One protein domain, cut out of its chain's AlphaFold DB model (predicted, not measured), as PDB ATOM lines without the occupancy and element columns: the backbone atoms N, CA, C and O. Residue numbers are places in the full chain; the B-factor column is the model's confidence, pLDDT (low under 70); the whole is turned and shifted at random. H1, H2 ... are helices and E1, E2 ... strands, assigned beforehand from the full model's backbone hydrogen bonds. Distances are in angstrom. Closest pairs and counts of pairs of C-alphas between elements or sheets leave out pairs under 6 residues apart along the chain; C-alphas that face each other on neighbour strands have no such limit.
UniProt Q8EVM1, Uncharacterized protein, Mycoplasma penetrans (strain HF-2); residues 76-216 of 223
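AT A GLANCE: This is residues 76 to 216 of the 223 residues of an uncharacterized protein of Mycoplasma penetrans (strain HF-2) (UniProt Q8EVM1). A strongly twisted sheet built round the long antiparallel pair E6 and E8 has three helices on one face, H2 the longest of them. The small strand pair E1 and E7 sits at one end of the longest axis, and residues 92 to 97 stick out toward the other. The printed part has 141 residues, with three named helices and eight named strands in the order E1 E2 H1 H2 H3 E3 E4 E5 E6 E7 E8. The six-stranded sheet is branched and mixed, E1 and E7 are parallel, and the class is mixed, helices and strands, with under half of the residues in named elements. The whole is compact, with a radius of gyration of the C-alphas of 15.5 A and spans of 45 by 32 by 31 A.

HOW THE PARTS SIT: Start at E6, residues 185 to 194, which has three neighbours. E8, residues 208 to 215, is antiparallel on one side of it, with N 188 and O 212 2.9 A apart. On the other side look for E5, residues 167 to 169, beside 185 to 187, and E4, residues 156 to 161, beside 190 to 194. Both are antiparallel to E6: N 169 and O 185 are 2.7 A apart, N 157 and O 193 2.8 A; E5 and E6 form a hairpin. E2, residues 85 to 87, lies on one side of E8 and E6 on the other side; E2 is parallel to E8, with N 87 and O 213 2.7 A apart, and E3, residues 138 to 140, is antiparallel to E2, with N 86 and O 139 2.8 A apart. H2, residues 113 to 127, is on the sheet at a height of 7.1 A, over E4; its closest C-alphas to E4 are Lys 121 and Phe 161, 6.4 A. On the same face are H1, residues 101 to 106, only just over E6 and E8 with 3 C-alphas on each, and H3, residues 133 to 137, over none of the strands. In these three helices every O i to N i+4 pair is within hydrogen-bond range. E1, residues 76 to 78, is parallel to E7, residues 198 to 200, with N 78 and O 199 3.0 A apart.

IN THESE COORDINATES: Find C-alpha 185 at (143.768, -76.987, 62.103); E6 runs 28.2 A to C-alpha 194. E8 is 22.7 A, H2 21.0 A and E4 14.8 A long. E1 begins at C-alpha 76, (166.031, -101.748, 54.638), and E8 ends at C-alpha 215, (142.628, -79.301, 57.564).

THE WHOLE: The C-alphas farthest apart, Glu 96 and Gly 203, are 45.9 A apart. The printed part has no cut. The long links are E2 to H1, E3 to E4 and E5 to E6. Mean pLDDT of the printed part is 71.8, and 58 residues are under 70, among them 88 to 100, 139 to 153 and 170 to 184.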
ATOM      1  N   LYS A  76     165.892-103.077  54.004       90.88
ATOM      2  CA  LYS A  76     166.031-101.748  54.638       90.88
ATOM      3  C   LYS A  76     165.633-100.622  53.679       90.88
ATOM      4  O   LYS A  76     166.475 -99.839  53.240       90.88
ATOM      5  N   ASP A  77     164.360-100.563  53.309       87.75
ATOM      6  CA  ASP A  77     163.843 -99.659  52.271       87.75
ATOM      7  C   ASP A  77     162.679 -98.766  52.728       87.75
ATOM      8  O   ASP A  77     162.287 -97.854  51.990       87.75
ATOM      9  N   VAL A  78     162.144 -98.962  53.939       86.75
ATOM     10  CA  VAL A  78     161.019 -98.161  54.430       86.75
ATOM     11  C   VAL A  78     161.504 -96.785  54.861       86.75
ATOM     12  O   VAL A  78     162.296 -96.634  55.796       86.75
ATOM     13  N   LYS A  79     160.997 -95.752  54.188       84.88
ATOM     14  CA  LYS A  79     161.301 -94.355  54.496       84.88
ATOM     15  C   LYS A  79     160.205 -93.761  55.361       84.88
ATOM     16  O   LYS A  79     159.023 -93.870  55.046       84.88
ATOM     17  N   PHE A  80     160.614 -93.108  56.443       81.38
ATOM     18  CA  PHE A  80     159.697 -92.275  57.204       81.38
ATOM     19  C   PHE A  80     159.343 -91.038  56.362       81.38
ATOM     20  O   PHE A  80     160.258 -90.475  55.750       81.38
ATOM     21  N   PRO A  81     158.065 -90.617  56.297       75.69
ATOM     22  CA  PRO A  81     157.686 -89.427  55.543       75.69
ATOM     23  C   PRO A  81     158.528 -88.216  55.957       75.69
ATOM     24  O   PRO A  81     158.685 -87.932  57.144       75.69
ATOM     25  N   ASN A  82     159.092 -87.515  54.974       70.50
ATOM     26  CA  ASN A  82     159.920 -86.322  55.184       70.50
ATOM     27  C   ASN A  82     159.118 -85.014  55.077       70.50
ATOM     28  O   ASN A  82     159.697 -83.928  55.101       70.50
ATOM     29  N   SER A  83     157.799 -85.124  54.941       65.00
ATOM     30  CA  SER A  83     156.860 -84.020  54.811       65.00
ATOM     31  C   SER A  83     155.683 -84.209  55.755       65.00
ATOM     32  O   SER A  83     155.356 -85.339  56.125       65.00
ATOM     33  N   ASP A  84     154.991 -83.116  56.070       68.19
ATOM     34  CA  ASP A  84     153.745 -83.184  56.825       68.19
ATOM     35  C   ASP A  84     152.733 -84.072  56.096       68.19
ATOM     36  O   ASP A  84     152.641 -84.044  54.863       68.19
ATOM     37  N   ILE A  85     151.972 -84.840  56.871       72.69
ATOM     38  CA  ILE A  85     150.902 -85.696  56.370       72.69
ATOM     39  C   ILE A  85     149.561 -85.060  56.721       72.69
ATOM     40  O   ILE A  85     149.267 -84.776  57.884       72.69
ATOM     41  N   VAL A  86     148.739 -84.839  55.700       70.56
ATOM     42  CA  VAL A  86     147.408 -84.257  55.827       70.56
ATOM     43  C   VAL A  86     146.353 -85.343  55.829       70.56
ATOM     44  O   VAL A  86     146.330 -86.235  54.986       70.56
ATOM     45  N   PHE A  87     145.431 -85.198  56.762       72.50
ATOM     46  CA  PHE A  87     144.257 -86.012  56.898       72.50
ATOM     47  C   PHE A  87     143.156 -85.582  55.911       72.50
ATOM     48  O   PHE A  87     142.608 -84.482  56.022       72.50
ATOM     49  N   LYS A  88     142.829 -86.441  54.939       62.38
ATOM     50  CA  LYS A  88     141.850 -86.207  53.868       62.38
ATOM     51  C   LYS A  88     140.593 -87.056  54.076       62.38
ATOM     52  O   LYS A  88     140.297 -87.964  53.312       62.38
ATOM     53  N   ASP A  89     139.791 -86.756  55.086       57.56
ATOM     54  CA  ASP A  89     138.428 -87.311  55.168       57.56
ATOM     55  C   ASP A  89     137.469 -86.535  54.255       57.56
ATOM     56  O   ASP A  89     136.603 -85.786  54.706       57.56
ATOM     57  N   PHE A  90     137.697 -86.637  52.942       53.38
ATOM     58  CA  PHE A  90     136.908 -85.927  51.926       53.38
ATOM     59  C   PHE A  90     136.309 -86.843  50.851       53.38
ATOM     60  O   PHE A  90     135.694 -86.350  49.902       53.38
ATOM     61  N   THR A  91     136.455 -88.166  50.943       44.69
ATOM     62  CA  THR A  91     135.945 -89.050  49.888       44.69
ATOM     63  C   THR A  91     134.445 -89.290  50.014       44.69
ATOM     64  O   THR A  91     134.003 -90.220  50.675       44.69
ATOM     65  N   GLY A  92     133.699 -88.469  49.270       41.31
ATOM     66  CA  GLY A  92     132.749 -88.956  48.271       41.31
ATOM     67  C   GLY A  92     131.325 -89.231  48.747       41.31
ATOM     68  O   GLY A  92     131.094 -90.114  49.557       41.31
ATOM     69  N   GLN A  93     130.375 -88.569  48.076       38.56
ATOM     70  CA  GLN A  93     128.912 -88.739  48.137       38.56
ATOM     71  C   GLN A  93     128.235 -87.823  49.161       38.56
ATOM     72  O   GLN A  93     128.083 -88.182  50.320       38.56
ATOM     73  N   THR A  94     127.813 -86.634  48.702       42.59
ATOM     74  CA  THR A  94     126.690 -85.853  49.273       42.59
ATOM     75  C   THR A  94     126.548 -85.937  50.797       42.59
ATOM     76  O   THR A  94     125.486 -86.276  51.313       42.59
ATOM     77  N   TYR A  95     127.625 -85.671  51.533       48.97
ATOM     78  CA  TYR A  95     127.569 -85.649  52.986       48.97
ATOM     79  C   TYR A  95     127.162 -84.248  53.428       48.97
ATOM     80  O   TYR A  95     127.716 -83.246  52.974       48.97
ATOM     81  N   GLU A  96     126.165 -84.176  54.304       55.94
ATOM     82  CA  GLU A  96     125.805 -82.941  54.988       55.94
ATOM     83  C   GLU A  96     127.069 -82.371  55.638       55.94
ATOM     84  O   GLU A  96     127.702 -83.041  56.457       55.94
ATOM     85  N   ALA A  97     127.447 -81.141  55.273       59.59
ATOM     86  CA  ALA A  97     128.664 -80.500  55.772       59.59
ATOM     87  C   ALA A  97     128.764 -80.571  57.306       59.59
ATOM     88  O   ALA A  97     129.855 -80.772  57.834       59.59
ATOM     89  N   SER A  98     127.614 -80.520  57.992       61.44
ATOM     90  CA  SER A  98     127.454 -80.661  59.443       61.44
ATOM     91  C   SER A  98     128.037 -81.927  60.058       61.44
ATOM     92  O   SER A  98     128.427 -81.905  61.224       61.44
ATOM     93  N   LYS A  99     128.113 -83.019  59.297       60.81
ATOM     94  CA  LYS A  99     128.606 -84.310  59.783       60.81
ATOM     95  C   LYS A  99     130.111 -84.478  59.610       60.81
ATOM     96  O   LYS A  99     130.694 -85.282  60.332       60.81
ATOM     97  N   SER A 100     130.746 -83.713  58.718       65.94
ATOM     98  CA  SER A 100     132.197 -83.810  58.517       65.94
ATOM     99  C   SER A 100     132.955 -83.445  59.796       65.94
ATOM    100  O   SER A 100     132.611 -82.477  60.481       65.94
ATOM    101  N   PHE A 101     134.001 -84.209  60.117       71.19
ATOM    102  CA  PHE A 101     134.798 -83.981  61.323       71.19
ATOM    103  C   PHE A 101     135.376 -82.559  61.350       71.19
ATOM    104  O   PHE A 101     135.255 -81.841  62.342       71.19
ATOM    105  N   ALA A 102     135.900 -82.107  60.209       67.62
ATOM    106  CA  ALA A 102     136.440 -80.763  60.046       67.62
ATOM    107  C   ALA A 102     135.398 -79.659  60.330       67.62
ATOM    108  O   ALA A 102     135.726 -78.651  60.954       67.62
ATOM    109  N   TYR A 103     134.131 -79.851  59.942       68.38
ATOM    110  CA  TYR A 103     133.056 -78.907  60.264       68.38
ATOM    111  C   TYR A 103     132.681 -78.928  61.748       68.38
ATOM    112  O   TYR A 103     132.443 -77.866  62.321       68.38
ATOM    113  N   GLN A 104     132.645 -80.103  62.386       71.06
ATOM    114  CA  GLN A 104     132.373 -80.210  63.826       71.06
ATOM    115  C   GLN A 104     133.445 -79.498  64.666       71.06
ATOM    116  O   GLN A 104     133.108 -78.847  65.659       71.06
ATOM    117  N   VAL A 105     134.715 -79.577  64.246       71.50
ATOM    118  CA  VAL A 105     135.821 -78.808  64.840       71.50
ATOM    119  C   VAL A 105     135.634 -77.308  64.585       71.50
ATOM    120  O   VAL A 105     135.674 -76.519  65.526       71.50
ATOM    121  N   TYR A 106     135.364 -76.899  63.339       69.12
ATOM    122  CA  TYR A 106     135.213 -75.484  62.972       69.12
ATOM    123  C   TYR A 106     134.051 -74.785  63.697       69.12
ATOM    124  O   TYR A 106     134.215 -73.692  64.241       69.12
ATOM    125  N   ASN A 107     132.879 -75.418  63.758       65.38
ATOM    126  CA  ASN A 107     131.683 -74.840  64.378       65.38
ATOM    127  C   ASN A 107     131.617 -75.020  65.898       65.38
ATOM    128  O   ASN A 107     130.554 -74.824  66.490       65.38
ATOM    129  N   LYS A 108     132.737 -75.375  66.542       66.38
ATOM    130  CA  LYS A 108     132.825 -75.590  67.993       66.38
ATOM    131  C   LYS A 108     131.814 -76.620  68.510       66.38
ATOM    132  O   LYS A 108     131.423 -76.560  69.668       66.38
ATOM    133  N   SER A 109     131.364 -77.564  67.679       68.69
ATOM    134  CA  SER A 109     130.598 -78.714  68.181       68.69
ATOM    135  C   SER A 109     131.496 -79.647  68.997       68.69
ATOM    136  O   SER A 109     131.008 -80.356  69.867       68.69
ATOM    137  N   ILE A 110     132.805 -79.603  68.734       74.19
ATOM    138  CA  ILE A 110     133.862 -80.164  69.574       74.19
ATOM    139  C   ILE A 110     134.509 -78.994  70.317       74.19
ATOM    140  O   ILE A 110     135.120 -78.126  69.694       74.19
ATOM    141  N   THR A 111     134.332 -78.933  71.638       71.19
ATOM    142  CA  THR A 111     134.803 -77.801  72.469       71.19
ATOM    143  C   THR A 111     135.940 -78.159  73.417       71.19
ATOM    144  O   THR A 111     136.567 -77.258  73.971       71.19
ATOM    145  N   THR A 112     136.232 -79.449  73.600       80.62
ATOM    146  CA  THR A 112     137.256 -79.930  74.530       80.62
ATOM    147  C   THR A 112     138.278 -80.813  73.823       80.62
ATOM    148  O   THR A 112     137.999 -81.425  72.786       80.62
ATOM    149  N   LYS A 113     139.484 -80.888  74.396       83.19
ATOM    150  CA  LYS A 113     140.551 -81.765  73.901       83.19
ATOM    151  C   LYS A 113     140.148 -83.235  74.038       83.19
ATOM    152  O   LYS A 113     140.483 -84.047  73.177       83.19
ATOM    153  N   GLU A 114     139.416 -83.567  75.091       88.75
ATOM    154  CA  GLU A 114     138.904 -84.904  75.370       88.75
ATOM    155  C   GLU A 114     137.890 -85.346  74.307       88.75
ATOM    156  O   GLU A 114     138.024 -86.445  73.772       88.75
ATOM    157  N   ASP A 115     136.931 -84.486  73.934       86.56
ATOM    158  CA  ASP A 115     135.949 -84.796  72.881       86.56
ATOM    159  C   ASP A 115     136.633 -84.953  71.513       86.56
ATOM    160  O   ASP A 115     136.350 -85.896  70.772       86.56
ATOM    161  N   LEU A 116     137.616 -84.093  71.210       86.31
ATOM    162  CA  LEU A 116     138.429 -84.216  69.999       86.31
ATOM    163  C   LEU A 116     139.152 -85.571  69.937       86.31
ATOM    164  O   LEU A 116     139.075 -86.264  68.923       86.31
ATOM    165  N   ASN A 117     139.840 -85.949  71.018       90.75
ATOM    166  CA  ASN A 117     140.572 -87.214  71.091       90.75
ATOM    167  C   ASN A 117     139.633 -88.415  70.988       90.75
ATOM    168  O   ASN A 117     139.909 -89.330  70.216       90.75
ATOM    169  N   SER A 118     138.510 -88.394  71.711       89.88
ATOM    170  CA  SER A 118     137.532 -89.479  71.674       89.88
ATOM    171  C   SER A 118     136.993 -89.686  70.263       89.88
ATOM    172  O   SER A 118     137.003 -90.809  69.762       89.88
ATOM    173  N   LYS A 119     136.556 -88.615  69.590       86.19
ATOM    174  CA  LYS A 119     135.974 -88.730  68.251       86.19
ATOM    175  C   LYS A 119     137.004 -89.133  67.195       86.19
ATOM    176  O   LYS A 119     136.670 -89.939  66.330       86.19
ATOM    177  N   LEU A 120     138.240 -88.624  67.262       86.38
ATOM    178  CA  LEU A 120     139.308 -89.052  66.344       86.38
ATOM    179  C   LEU A 120     139.674 -90.510  66.543       86.38
ATOM    180  O   LEU A 120     139.864 -91.221  65.562       86.38
ATOM    181  N   LYS A 121     139.739 -90.965  67.795       90.31
ATOM    182  CA  LYS A 121     140.012 -92.363  68.094       90.31
ATOM    183  C   LYS A 121     138.908 -93.271  67.554       90.31
ATOM    184  O   LYS A 121     139.218 -94.254  66.889       90.31
ATOM    185  N   THR A 122     137.637 -92.923  67.780       88.12
ATOM    186  CA  THR A 122     136.494 -93.658  67.215       88.12
ATOM    187  C   THR A 122     136.571 -93.709  65.693       88.12
ATOM    188  O   THR A 122     136.555 -94.797  65.123       88.12
ATOM    189  N   TRP A 123     136.738 -92.556  65.041       84.94
ATOM    190  CA  TRP A 123     136.883 -92.489  63.589       84.94
ATOM    191  C   TRP A 123     138.065 -93.347  63.105       84.94
ATOM    192  O   TRP A 123     137.930 -94.109  62.150       84.94
ATOM    193  N   PHE A 124     139.215 -93.275  63.774       86.75
ATOM    194  CA  PHE A 124     140.400 -94.045  63.406       86.75
ATOM    195  C   PHE A 124     140.132 -95.550  63.496       86.75
ATOM    196  O   PHE A 124     140.403 -96.283  62.548       86.75
ATOM    197  N   ASP A 125     139.552 -96.012  64.605       88.56
ATOM    198  CA  ASP A 125     139.244 -97.425  64.824       88.56
ATOM    199  C   ASP A 125     138.219 -97.970  63.808       88.56
ATOM    200  O   ASP A 125     138.326 -99.128  63.399       88.56
ATOM    201  N   GLU A 126     137.288 -97.137  63.335       84.94
ATOM    202  CA  GLU A 126     136.309 -97.484  62.293       84.94
ATOM    203  C   GLU A 126     136.903 -97.557  60.875       84.94
ATOM    204  O   GLU A 126     136.341 -98.225  60.001       84.94
ATOM    205  N   ASN A 127     138.011 -96.856  60.614       79.94
ATOM    206  CA  ASN A 127     138.539 -96.671  59.259       79.94
ATOM    207  C   ASN A 127     139.885 -97.364  59.009       79.94
ATOM    208  O   ASN A 127     140.143 -97.735  57.867       79.94
ATOM    209  N   LYS A 128     140.709 -97.607  60.038       82.94
ATOM    210  CA  LYS A 128     142.093 -98.109  59.895       82.94
ATOM    211  C   LYS A 128     142.240 -99.437  59.148       82.94
ATOM    212  O   LYS A 128     143.284 -99.696  58.569       82.94
ATOM    213  N   ASN A 129     141.194-100.262  59.151       82.75
ATOM    214  CA  ASN A 129     141.184-101.572  58.495       82.75
ATOM    215  C   ASN A 129     140.545-101.547  57.094       82.75
ATOM    216  O   ASN A 129     140.353-102.602  56.496       82.75
ATOM    217  N   LYS A 130     140.130-100.377  56.592       79.12
ATOM    218  CA  LYS A 130     139.551-100.261  55.249       79.12
ATOM    219  C   LYS A 130     140.659-100.304  54.202       79.12
ATOM    220  O   LYS A 130     141.713 -99.692  54.377       79.12
ATOM    221  N   ASP A 131     140.377-100.959  53.079       69.38
ATOM    222  CA  ASP A 131     141.259-100.932  51.916       69.38
ATOM    223  C   ASP A 131     141.569 -99.475  51.534       69.38
ATOM    224  O   ASP A 131     140.660 -98.654  51.391       69.38
ATOM    225  N   LYS A 132     142.859 -99.165  51.354       67.06
ATOM    226  CA  LYS A 132     143.374 -97.821  51.022       67.06
ATOM    227  C   LYS A 132     143.212 -96.756  52.118       67.06
ATOM    228  O   LYS A 132     143.246 -95.569  51.796       67.06
ATOM    229  N   PHE A 133     143.082 -97.135  53.395       71.75
ATOM    230  CA  PHE A 133     143.041 -96.184  54.518       71.75
ATOM    231  C   PHE A 133     144.126 -95.098  54.418       71.75
ATOM    232  O   PHE A 133     143.813 -93.913  54.504       71.75
ATOM    233  N   ASN A 134     145.372 -95.493  54.150       70.31
ATOM    234  CA  ASN A 134     146.502 -94.573  54.027       70.31
ATOM    235  C   ASN A 134     146.328 -93.603  52.852       70.31
ATOM    236  O   ASN A 134     146.299 -92.404  53.074       70.31
ATOM    237  N   ASP A 135     146.125 -94.092  51.631       64.56
ATOM    238  CA  ASP A 135     146.062 -93.232  50.438       64.56
ATOM    239  C   ASP A 135     144.842 -92.294  50.425       64.56
ATOM    240  O   ASP A 135     144.912 -91.153  49.951       64.56
ATOM    241  N   LEU A 136     143.702 -92.778  50.933       63.25
ATOM    242  CA  LEU A 136     142.455 -92.013  50.958       63.25
ATOM    243  C   LEU A 136     142.477 -90.947  52.046       63.25
ATOM    244  O   LEU A 136     141.997 -89.841  51.805       63.25
ATOM    245  N   HIS A 137     143.032 -91.276  53.213       69.88
ATOM    246  CA  HIS A 137     142.939 -90.425  54.389       69.88
ATOM    247  C   HIS A 137     144.240 -89.740  54.783       69.88
ATOM    248  O   HIS A 137     144.148 -88.794  55.544       69.88
ATOM    249  N   PHE A 138     145.414 -90.131  54.298       73.50
ATOM    250  CA  PHE A 138     146.705 -89.547  54.677       73.50
ATOM    251  C   PHE A 138     147.511 -89.203  53.422       73.50
ATOM    252  O   PHE A 138     147.999 -90.072  52.706       73.50
ATOM    253  N   GLN A 139     147.664 -87.912  53.146       67.75
ATOM    254  CA  GLN A 139     148.357 -87.424  51.956       67.75
ATOM    255  C   GLN A 139     149.596 -86.621  52.330       67.75
ATOM    256  O   GLN A 139     149.552 -85.788  53.231       67.75
ATOM    257  N   SER A 140     150.693 -86.851  51.612       66.88
ATOM    258  CA  SER A 140     151.903 -86.034  51.709       66.88
ATOM    259  C   SER A 140     151.598 -84.589  51.312       66.88
ATOM    260  O   SER A 140     150.898 -84.321  50.337       66.88
ATOM    261  N   THR A 141     152.127 -83.622  52.057       59.00
ATOM    262  CA  THR A 141     151.994 -82.203  51.691       59.00
ATOM    263  C   THR A 141     152.708 -81.855  50.387       59.00
ATOM    264  O   THR A 141     152.329 -80.886  49.727       59.00
ATOM    265  N   VAL A 142     153.688 -82.660  49.964       59.19
ATOM    266  CA  VAL A 142     154.411 -82.479  48.696       59.19
ATOM    267  C   VAL A 142     153.509 -82.779  47.491       59.19
ATOM    268  O   VAL A 142     153.693 -82.194  46.424       59.19
ATOM    269  N   THR A 143     152.476 -83.611  47.661       52.38
ATOM    270  CA  THR A 143     151.528 -83.985  46.597       52.38
ATOM    271  C   THR A 143     150.288 -83.079  46.521       52.38
ATOM    272  O   THR A 143     149.420 -83.286  45.675       52.38
ATOM    273  N   LEU A 144     150.202 -82.014  47.335       48.84
ATOM    274  CA  LEU A 144     149.021 -81.132  47.434       48.84
ATOM    275  C   LEU A 144     148.807 -80.147  46.266       48.84
ATOM    276  O   LEU A 144     147.858 -79.355  46.305       48.84
ATOM    277  N   VAL A 145     149.613 -80.179  45.199       40.78
ATOM    278  CA  VAL A 145     149.331 -79.371  43.998       40.78
ATOM    279  C   VAL A 145     148.232 -80.047  43.174       40.78
ATOM    280  O   VAL A 145     148.490 -80.840  42.278       40.78
ATOM    281  N   GLY A 146     146.981 -79.692  43.485       42.38
ATOM    282  CA  GLY A 146     145.825 -79.939  42.625       42.38
ATOM    283  C   GLY A 146     145.310 -81.375  42.602       42.38
ATOM    284  O   GLY A 146     145.156 -81.896  41.513       42.38
ATOM    285  N   LEU A 147     145.009 -81.978  43.766       42.19
ATOM    286  CA  LEU A 147     144.200 -83.210  43.948       42.19
ATOM    287  C   LEU A 147     144.353 -84.286  42.845       42.19
ATOM    288  O   LEU A 147     143.381 -84.941  42.473       42.19
ATOM    289  N   GLY A 148     145.564 -84.454  42.320       36.62
ATOM    290  CA  GLY A 148     145.931 -85.516  41.403       36.62
ATOM    291  C   GLY A 148     146.533 -86.632  42.229       36.62
ATOM    292  O   GLY A 148     147.469 -86.388  42.987       36.62
ATOM    293  N   ASP A 149     145.958 -87.826  42.119       41.12
ATOM    294  CA  ASP A 149     146.445 -89.027  42.787       41.12
ATOM    295  C   ASP A 149     147.924 -89.257  42.458       41.12
ATOM    296  O   ASP A 149     148.287 -89.725  41.380       41.12
ATOM    297  N   LEU A 150     148.784 -88.934  43.416       39.78
ATOM    298  CA  LEU A 150     150.127 -89.472  43.505       39.78
ATOM    299  C   LEU A 150     150.157 -90.271  44.799       39.78
ATOM    300  O   LEU A 150     150.382 -89.732  45.881       39.78
ATOM    301  N   SER A 151     149.847 -91.561  44.674       46.91
ATOM    302  CA  SER A 151     150.136 -92.542  45.709       46.91
ATOM    303  C   SER A 151     151.657 -92.616  45.840       46.91
ATOM    304  O   SER A 151     152.327 -93.291  45.054       46.91
ATOM    305  N   GLU A 152     152.225 -91.882  46.793       52.53
ATOM    306  CA  GLU A 152     153.525 -92.266  47.325       52.53
ATOM    307  C   GLU A 152     153.335 -93.673  47.904       52.53
ATOM    308  O   GLU A 152     152.516 -93.877  48.797       52.53
ATOM    309  N   GLY A 153     154.003 -94.671  47.321       56.19
ATOM    310  CA  GLY A 153     153.952 -96.036  47.830       56.19
ATOM    311  C   GLY A 153     154.604 -96.071  49.205       56.19
ATOM    312  O   GLY A 153     155.829 -96.079  49.312       56.19
ATOM    313  N   TYR A 154     153.793 -96.032  50.257       71.25
ATOM    314  CA  TYR A 154     154.274 -96.136  51.624       71.25
ATOM    315  C   TYR A 154     154.477 -97.610  51.983       71.25
ATOM    316  O   TYR A 154     153.516 -98.368  52.077       71.25
ATOM    317  N   ASN A 155     155.722 -98.017  52.236       78.81
ATOM    318  CA  ASN A 155     156.059 -99.374  52.691       78.81
ATOM    319  C   ASN A 155     155.820 -99.551  54.207       78.81
ATOM    320  O   ASN A 155     156.635-100.139  54.918       78.81
ATOM    321  N   TYR A 156     154.731 -98.989  54.734       84.50
ATOM    322  CA  TYR A 156     154.376 -99.081  56.147       84.50
ATOM    323  C   TYR A 156     152.875 -99.284  56.355       84.50
ATOM    324  O   TYR A 156     152.039 -98.865  55.553       84.50
ATOM    325  N   GLU A 157     152.540 -99.859  57.503       83.94
ATOM    326  CA  GLU A 157     151.182-100.006  58.013       83.94
ATOM    327  C   GLU A 157     150.962 -99.033  59.172       83.94
ATOM    328  O   GLU A 157     151.857 -98.803  59.991       83.94
ATOM    329  N   VAL A 158     149.762 -98.459  59.260       82.88
ATOM    330  CA  VAL A 158     149.361 -97.680  60.434       82.88
ATOM    331  C   VAL A 158     148.786 -98.645  61.466       82.88
ATOM    332  O   VAL A 158     147.789 -99.311  61.200       82.88
ATOM    333  N   ILE A 159     149.383 -98.702  62.656       82.50
ATOM    334  CA  ILE A 159     148.993 -99.666  63.693       82.50
ATOM    335  C   ILE A 159     147.993 -99.065  64.686       82.50
ATOM    336  O   ILE A 159     146.927 -99.636  64.936       82.50
ATOM    337  N   THR A 160     148.334 -97.929  65.304       91.56
ATOM    338  CA  THR A 160     147.564 -97.382  66.434       91.56
ATOM    339  C   THR A 160     147.444 -95.868  66.411       91.56
ATOM    340  O   THR A 160     148.370 -95.159  66.023       91.56
ATOM    341  N   PHE A 161     146.299 -95.381  66.893       92.12
ATOM    342  CA  PHE A 161     146.134 -94.005  67.346       92.12
ATOM    343  C   PHE A 161     146.898 -93.813  68.660       92.12
ATOM    344  O   PHE A 161     146.845 -94.680  69.536       92.12
ATOM    345  N   VAL A 162     147.595 -92.689  68.810       94.56
ATOM    346  CA  VAL A 162     148.238 -92.320  70.075       94.56
ATOM    347  C   VAL A 162     147.230 -91.557  70.928       94.56
ATOM    348  O   VAL A 162     146.851 -90.430  70.599       94.56
ATOM    349  N   ASP A 163     146.798 -92.163  72.031       92.62
ATOM    350  CA  ASP A 163     145.799 -91.573  72.923       92.62
ATOM    351  C   ASP A 163     146.232 -90.196  73.451       92.62
ATOM    352  O   ASP A 163     147.397 -89.960  73.772       92.62
ATOM    353  N   ASN A 164     145.272 -89.272  73.565       92.38
ATOM    354  CA  ASN A 164     145.466 -87.900  74.064       92.38
ATOM    355  C   ASN A 164     146.432 -87.021  73.241       92.38
ATOM    356  O   ASN A 164     146.799 -85.919  73.679       92.38
ATOM    357  N   SER A 165     146.814 -87.468  72.041       91.62
ATOM    358  CA  SER A 165     147.694 -86.729  71.131       91.62
ATOM    359  C   SER A 165     146.984 -85.616  70.363       91.62
ATOM    360  O   SER A 165     147.658 -84.720  69.852       91.62
ATOM    361  N   ALA A 166     145.649 -85.638  70.285       89.06
ATOM    362  CA  ALA A 166     144.938 -84.692  69.445       89.06
ATOM    363  C   ALA A 166     144.938 -83.276  70.029       89.06
ATOM    364  O   ALA A 166     144.703 -83.095  71.229       89.06
ATOM    365  N   GLN A 167     145.178 -82.276  69.185       83.25
ATOM    366  CA  GLN A 167     145.267 -80.866  69.564       83.25
ATOM    367  C   GLN A 167     144.577 -79.987  68.526       83.25
ATOM    368  O   GLN A 167     144.705 -80.230  67.330       83.25
ATOM    369  N   ILE A 168     143.876 -78.948  68.987       77.75
ATOM    370  CA  ILE A 168     143.408 -77.865  68.119       77.75
ATOM    371  C   ILE A 168     144.537 -76.843  68.027       77.75
ATOM    372  O   ILE A 168     144.964 -76.280  69.034       77.75
ATOM    373  N   ILE A 169     145.006 -76.613  66.812       73.94
ATOM    374  CA  ILE A 169     145.988 -75.599  66.465       73.94
ATOM    375  C   ILE A 169     145.206 -74.393  65.943       73.94
ATOM    376  O   ILE A 169     144.788 -74.333  64.784       73.94
ATOM    377  N   ASP A 170     144.989 -73.427  66.832       59.38
ATOM    378  CA  ASP A 170     144.494 -72.107  66.458       59.38
ATOM    379  C   ASP A 170     145.674 -71.313  65.895       59.38
ATOM    380  O   ASP A 170     146.459 -70.718  66.632       59.38
ATOM    381  N   SER A 171     145.891 -71.385  64.582       48.72
ATOM    382  CA  SER A 171     146.913 -70.554  63.958       48.72
ATOM    383  C   SER A 171     146.435 -69.976  62.637       48.72
ATOM    384  O   SER A 171     145.917 -70.654  61.752       48.72
ATOM    385  N   THR A 172     146.672 -68.675  62.493       46.91
ATOM    386  CA  THR A 172     146.969 -68.078  61.195       46.91
ATOM    387  C   THR A 172     148.278 -68.719  60.736       46.91
ATOM    388  O   THR A 172     149.349 -68.250  61.100       46.91
ATOM    389  N   THR A 173     148.213 -69.865  60.056       40.88
ATOM    390  CA  THR A 173     149.406 -70.644  59.699       40.88
ATOM    391  C   THR A 173     150.384 -69.788  58.891       40.88
ATOM    392  O   THR A 173     150.132 -69.463  57.734       40.88
ATOM    393  N   SER A 174     151.514 -69.439  59.509       35.25
ATOM    394  CA  SER A 174     152.719 -68.893  58.871       35.25
ATOM    395  C   SER A 174     153.667 -69.995  58.378       35.25
ATOM    396  O   SER A 174     154.815 -69.722  58.041       35.25
ATOM    397  N   GLN A 175     153.213 -71.248  58.350       40.91
ATOM    398  CA  GLN A 175     153.902 -72.341  57.673       40.91
ATOM    399  C   GLN A 175     153.265 -72.540  56.301       40.91
ATOM    400  O   GLN A 175     152.069 -72.307  56.155       40.91
ATOM    401  N   ASN A 176     154.086 -72.914  55.316       44.28
ATOM    402  CA  ASN A 176     153.843 -72.981  53.865       44.28
ATOM    403  C   ASN A 176     152.688 -73.902  53.399       44.28
ATOM    404  O   ASN A 176     152.751 -74.503  52.333       44.28
ATOM    405  N   ILE A 177     151.601 -74.006  54.153       50.25
ATOM    406  CA  ILE A 177     150.326 -74.504  53.671       50.25
ATOM    407  C   ILE A 177     149.661 -73.317  52.978       50.25
ATOM    408  O   ILE A 177     149.212 -72.370  53.622       50.25
ATOM    409  N   THR A 178     149.631 -73.337  51.649       45.75
ATOM    410  CA  THR A 178     149.113 -72.276  50.766       45.75
ATOM    411  C   THR A 178     147.585 -72.099  50.869       45.75
ATOM    412  O   THR A 178     146.891 -71.993  49.859       45.75
ATOM    413  N   LEU A 179     147.006 -72.094  52.071       48.03
ATOM    414  CA  LEU A 179     145.569 -71.995  52.308       48.03
ATOM    415  C   LEU A 179     145.251 -70.685  53.027       48.03
ATOM    416  O   LEU A 179     145.541 -70.462  54.194       48.03
ATOM    417  N   ARG A 180     144.654 -69.783  52.252       41.44
ATOM    418  CA  ARG A 180     144.596 -68.337  52.469       41.44
ATOM    419  C   ARG A 180     143.550 -67.851  53.489       41.44
ATOM    420  O   ARG A 180     143.225 -66.671  53.474       41.44
ATOM    421  N   ASN A 181     143.019 -68.706  54.363       46.34
ATOM    422  CA  ASN A 181     141.945 -68.348  55.297       46.34
ATOM    423  C   ASN A 181     142.233 -68.896  56.701       46.34
ATOM    424  O   ASN A 181     142.818 -69.965  56.832       46.34
ATOM    425  N   LYS A 182     141.811 -68.162  57.740       45.62
ATOM    426  CA  LYS A 182     141.882 -68.564  59.157       45.62
ATOM    427  C   LYS A 182     141.112 -69.872  59.373       45.62
ATOM    428  O   LYS A 182     139.917 -69.838  59.652       45.62
ATOM    429  N   ASN A 183     141.771 -71.008  59.201       53.56
ATOM    430  CA  ASN A 183     141.180 -72.316  59.428       53.56
ATOM    431  C   ASN A 183     141.722 -72.854  60.749       53.56
ATOM    432  O   ASN A 183     142.932 -72.862  60.956       53.56
ATOM    433  N   PHE A 184     140.833 -73.315  61.629       58.78
ATOM    434  CA  PHE A 184     141.257 -74.185  62.721       58.78
ATOM    435  C   PHE A 184     141.851 -75.446  62.096       58.78
ATOM    436  O   PHE A 184     141.197 -76.116  61.292       58.78
ATOM    437  N   VAL A 185     143.098 -75.734  62.441       70.81
ATOM    438  CA  VAL A 185     143.768 -76.987  62.103       70.81
ATOM    439  C   VAL A 185     143.730 -77.841  63.357       70.81
ATOM    440  O   VAL A 185     143.812 -77.317  64.464       70.81
ATOM    441  N   TYR A 186     143.592 -79.150  63.221       76.81
ATOM    442  CA  TYR A 186     143.859 -80.053  64.335       76.81
ATOM    443  C   TYR A 186     144.957 -81.026  63.942       76.81
ATOM    444  O   TYR A 186     145.120 -81.343  62.768       76.81
ATOM    445  N   SER A 187     145.717 -81.498  64.916       82.25
ATOM    446  CA  SER A 187     146.714 -82.545  64.711       82.25
ATOM    447  C   SER A 187     146.440 -83.717  65.631       82.25
ATOM    448  O   SER A 187     145.864 -83.520  66.697       82.25
ATOM    449  N   PHE A 188     146.878 -84.910  65.251       86.94
ATOM    450  CA  PHE A 188     146.929 -86.099  66.101       86.94
ATOM    451  C   PHE A 188     148.120 -86.970  65.699       86.94
ATOM    452  O   PHE A 188     148.739 -86.737  64.662       86.94
ATOM    453  N   GLN A 189     148.468 -87.952  66.525       91.44
ATOM    454  CA  GLN A 189     149.586 -88.852  66.266       91.44
ATOM    455  C   GLN A 189     149.112 -90.282  66.009       91.44
ATOM    456  O   GLN A 189     148.162 -90.765  66.633       91.44
ATOM    457  N   VAL A 190     149.810 -90.966  65.106       91.06
ATOM    458  CA  VAL A 190     149.629 -92.393  64.815       91.06
ATOM    459  C   VAL A 190     150.973 -93.105  64.814       91.06
ATOM    460  O   VAL A 190     152.002 -92.500  64.519       91.06
ATOM    461  N   ASN A 191     150.969 -94.398  65.115       91.81
ATOM    462  CA  ASN A 191     152.155 -95.237  65.007       91.81
ATOM    463  C   ASN A 191     152.169 -95.984  63.676       91.81
ATOM    464  O   ASN A 191     151.181 -96.614  63.299       91.81
ATOM    465  N   LEU A 192     153.314 -95.931  63.007       89.06
ATOM    466  CA  LEU A 192     153.607 -96.617  61.758       89.06
ATOM    467  C   LEU A 192     154.576 -97.757  62.009       89.06
ATOM    468  O   LEU A 192     155.428 -97.659  62.892       89.06
ATOM    469  N   THR A 193     154.494 -98.822  61.226       90.38
ATOM    470  CA  THR A 193     155.466 -99.922  61.264       90.38
ATOM    471  C   THR A 193     155.759-100.415  59.859       90.38
ATOM    472  O   THR A 193     154.843-100.436  59.038       90.38
ATOM    473  N   PRO A 194     157.017-100.786  59.562       90.00
ATOM    474  CA  PRO A 194     157.364-101.432  58.305       90.00
ATOM    475  C   PRO A 194     156.463-102.636  58.026       90.00
ATOM    476  O   PRO A 194     156.155-103.408  58.934       90.00
ATOM    477  N   VAL A 195     156.053-102.804  56.769       88.69
ATOM    478  CA  VAL A 195     155.366-104.032  56.337       88.69
ATOM    479  C   VAL A 195     156.265-105.258  56.563       88.69
ATOM    480  O   VAL A 195     157.493-105.155  56.602       88.69
ATOM    481  N   SER A 196     155.659-106.437  56.707       89.00
ATOM    482  CA  SER A 196     156.395-107.689  56.945       89.00
ATOM    483  C   SER A 196     157.509-107.924  55.915       89.00
ATOM    484  O   SER A 196     157.282-107.801  54.715       89.00
ATOM    485  N   GLY A 197     158.708-108.290  56.385       88.94
ATOM    486  CA  GLY A 197     159.902-108.491  55.549       88.94
ATOM    487  C   GLY A 197     160.711-107.217  55.271       88.94
ATOM    488  O   GLY A 197     161.808-107.302  54.716       88.94
ATOM    489  N   HIS A 198     160.217-106.057  55.705       90.94
ATOM    490  CA  HIS A 198     160.872-104.769  55.526       90.94
ATOM    491  C   HIS A 198     161.265-104.136  56.869       90.94
ATOM    492  O   HIS A 198     160.747-104.477  57.935       90.94
ATOM    493  N   ALA A 199     162.202-103.198  56.811       91.88
ATOM    494  CA  ALA A 199     162.689-102.407  57.930       91.88
ATOM    495  C   ALA A 199     162.858-100.946  57.508       91.88
ATOM    496  O   ALA A 199     163.015-100.623  56.325       91.88
ATOM    497  N   TRP A 200     162.866-100.049  58.491       90.88
ATOM    498  CA  TRP A 200     163.248 -98.662  58.265       90.88
ATOM    499  C   TRP A 200     164.659 -98.581  57.673       90.88
ATOM    500  O   TRP A 200     165.492 -99.465  57.869       90.88
ATOM    501  N   THR A 201     164.971 -97.475  57.000       89.50
ATOM    502  CA  THR A 201     166.315 -97.242  56.439       89.50
ATOM    503  C   THR A 201     167.440 -97.214  57.482       89.50
ATOM    504  O   THR A 201     168.604 -97.314  57.116       89.50
ATOM    505  N   ASP A 202     167.116 -97.076  58.772       87.88
ATOM    506  CA  ASP A 202     168.072 -97.209  59.883       87.88
ATOM    507  C   ASP A 202     168.249 -98.661  60.375       87.88
ATOM    508  O   ASP A 202     168.984 -98.904  61.327       87.88
ATOM    509  N   GLY A 203     167.584 -99.628  59.737       86.25
ATOM    510  CA  GLY A 203     167.629-101.052  60.069       86.25
ATOM    511  C   GLY A 203     166.620-101.503  61.128       86.25
ATOM    512  O   GLY A 203     166.460-102.709  61.322       86.25
ATOM    513  N   SER A 204     165.912-100.584  61.790       89.00
ATOM    514  CA  SER A 204     164.938-100.938  62.827       89.00
ATOM    515  C   SER A 204     163.602-101.417  62.245       89.00
ATOM    516  O   SER A 204     163.165-100.976  61.184       89.00
ATOM    517  N   SER A 205     162.910-102.293  62.974       88.81
ATOM    518  CA  SER A 205     161.516-102.693  62.708       88.81
ATOM    519  C   SER A 205     160.527-102.102  63.721       88.81
ATOM    520  O   SER A 205     159.328-102.363  63.658       88.81
ATOM    521  N   VAL A 206     161.024-101.302  64.668       90.62
ATOM    522  CA  VAL A 206     160.222-100.712  65.745       90.62
ATOM    523  C   VAL A 206     159.268 -99.665  65.181       90.62
ATOM    524  O   VAL A 206     159.608 -98.922  64.255       90.62
ATOM    525  N   SER A 207     158.067 -99.588  65.755       92.25
ATOM    526  CA  SER A 207     157.088 -98.581  65.368       92.25
ATOM    527  C   SER A 207     157.619 -97.158  65.561       92.25
ATOM    528  O   SER A 207     158.306 -96.862  66.539       92.25
ATOM    529  N   LYS A 208     157.257 -96.257  64.647       91.44
ATOM    530  CA  LYS A 208     157.591 -94.827  64.717       91.44
ATOM    531  C   LYS A 208     156.326 -93.984  64.710       91.44
ATOM    532  O   LYS A 208     155.363 -94.316  64.025       91.44
ATOM    533  N   THR A 209     156.333 -92.888  65.457       91.94
ATOM    534  CA  THR A 209     155.172 -92.005  65.591       91.94
ATOM    535  C   THR A 209     155.198 -90.896  64.546       91.94
ATOM    536  O   THR A 209     156.183 -90.169  64.433       91.94
ATOM    537  N   LEU A 210     154.096 -90.738  63.818       86.75
ATOM    538  CA  LEU A 210     153.870 -89.701  62.815       86.75
ATOM    539  C   LEU A 210     152.821 -88.705  63.317       86.75
ATOM    540  O   LEU A 210     151.785 -89.109  63.845       86.75
ATOM    541  N   THR A 211     153.071 -87.411  63.106       85.19
ATOM    542  CA  THR A 211     152.057 -86.366  63.309       85.19
ATOM    543  C   THR A 211     151.251 -86.178  62.033       85.19
ATOM    544  O   THR A 211     151.807 -86.042  60.946       85.19
ATOM    545  N   VAL A 212     149.933 -86.157  62.187       83.19
ATOM    546  CA  VAL A 212     148.967 -86.009  61.104       83.19
ATOM    547  C   VAL A 212     148.132 -84.764  61.354       83.19
ATOM    548  O   VAL A 212     147.649 -84.553  62.466       83.19
ATOM    549  N   TYR A 213     147.918 -83.971  60.306       78.38
ATOM    550  CA  TYR A 213     147.175 -82.715  60.358       78.38
ATOM    551  C   TYR A 213     145.831 -82.814  59.636       78.38
ATOM    552  O   TYR A 213     145.782 -83.064  58.439       78.38
ATOM    553  N   GLY A 214     144.727 -82.556  60.327       74.56
ATOM    554  CA  GLY A 214     143.413 -82.352  59.724       74.56
ATOM    555  C   GLY A 214     143.169 -80.891  59.373       74.56
ATOM    556  O   GLY A 214     143.200 -80.016  60.240       74.56
ATOM    557  N   LEU A 215     142.905 -80.635  58.090       65.25
ATOM    558  CA  LEU A 215     142.628 -79.301  57.564       65.25
ATOM    559  C   LEU A 215     141.130 -79.115  57.312       65.25
ATOM    560  O   LEU A 215     140.478 -79.947  56.684       65.25
ATOM    561  N   TYR A 216     140.597 -77.963  57.713       54.72
ATOM    562  CA  TYR A 216     139.319 -77.466  57.214       54.72
ATOM    563  C   TYR A 216     139.569 -76.536  56.019       54.72
ATOM    564  O   TYR A 216     140.311 -75.567  56.146       54.72
TER     565      TYR A 216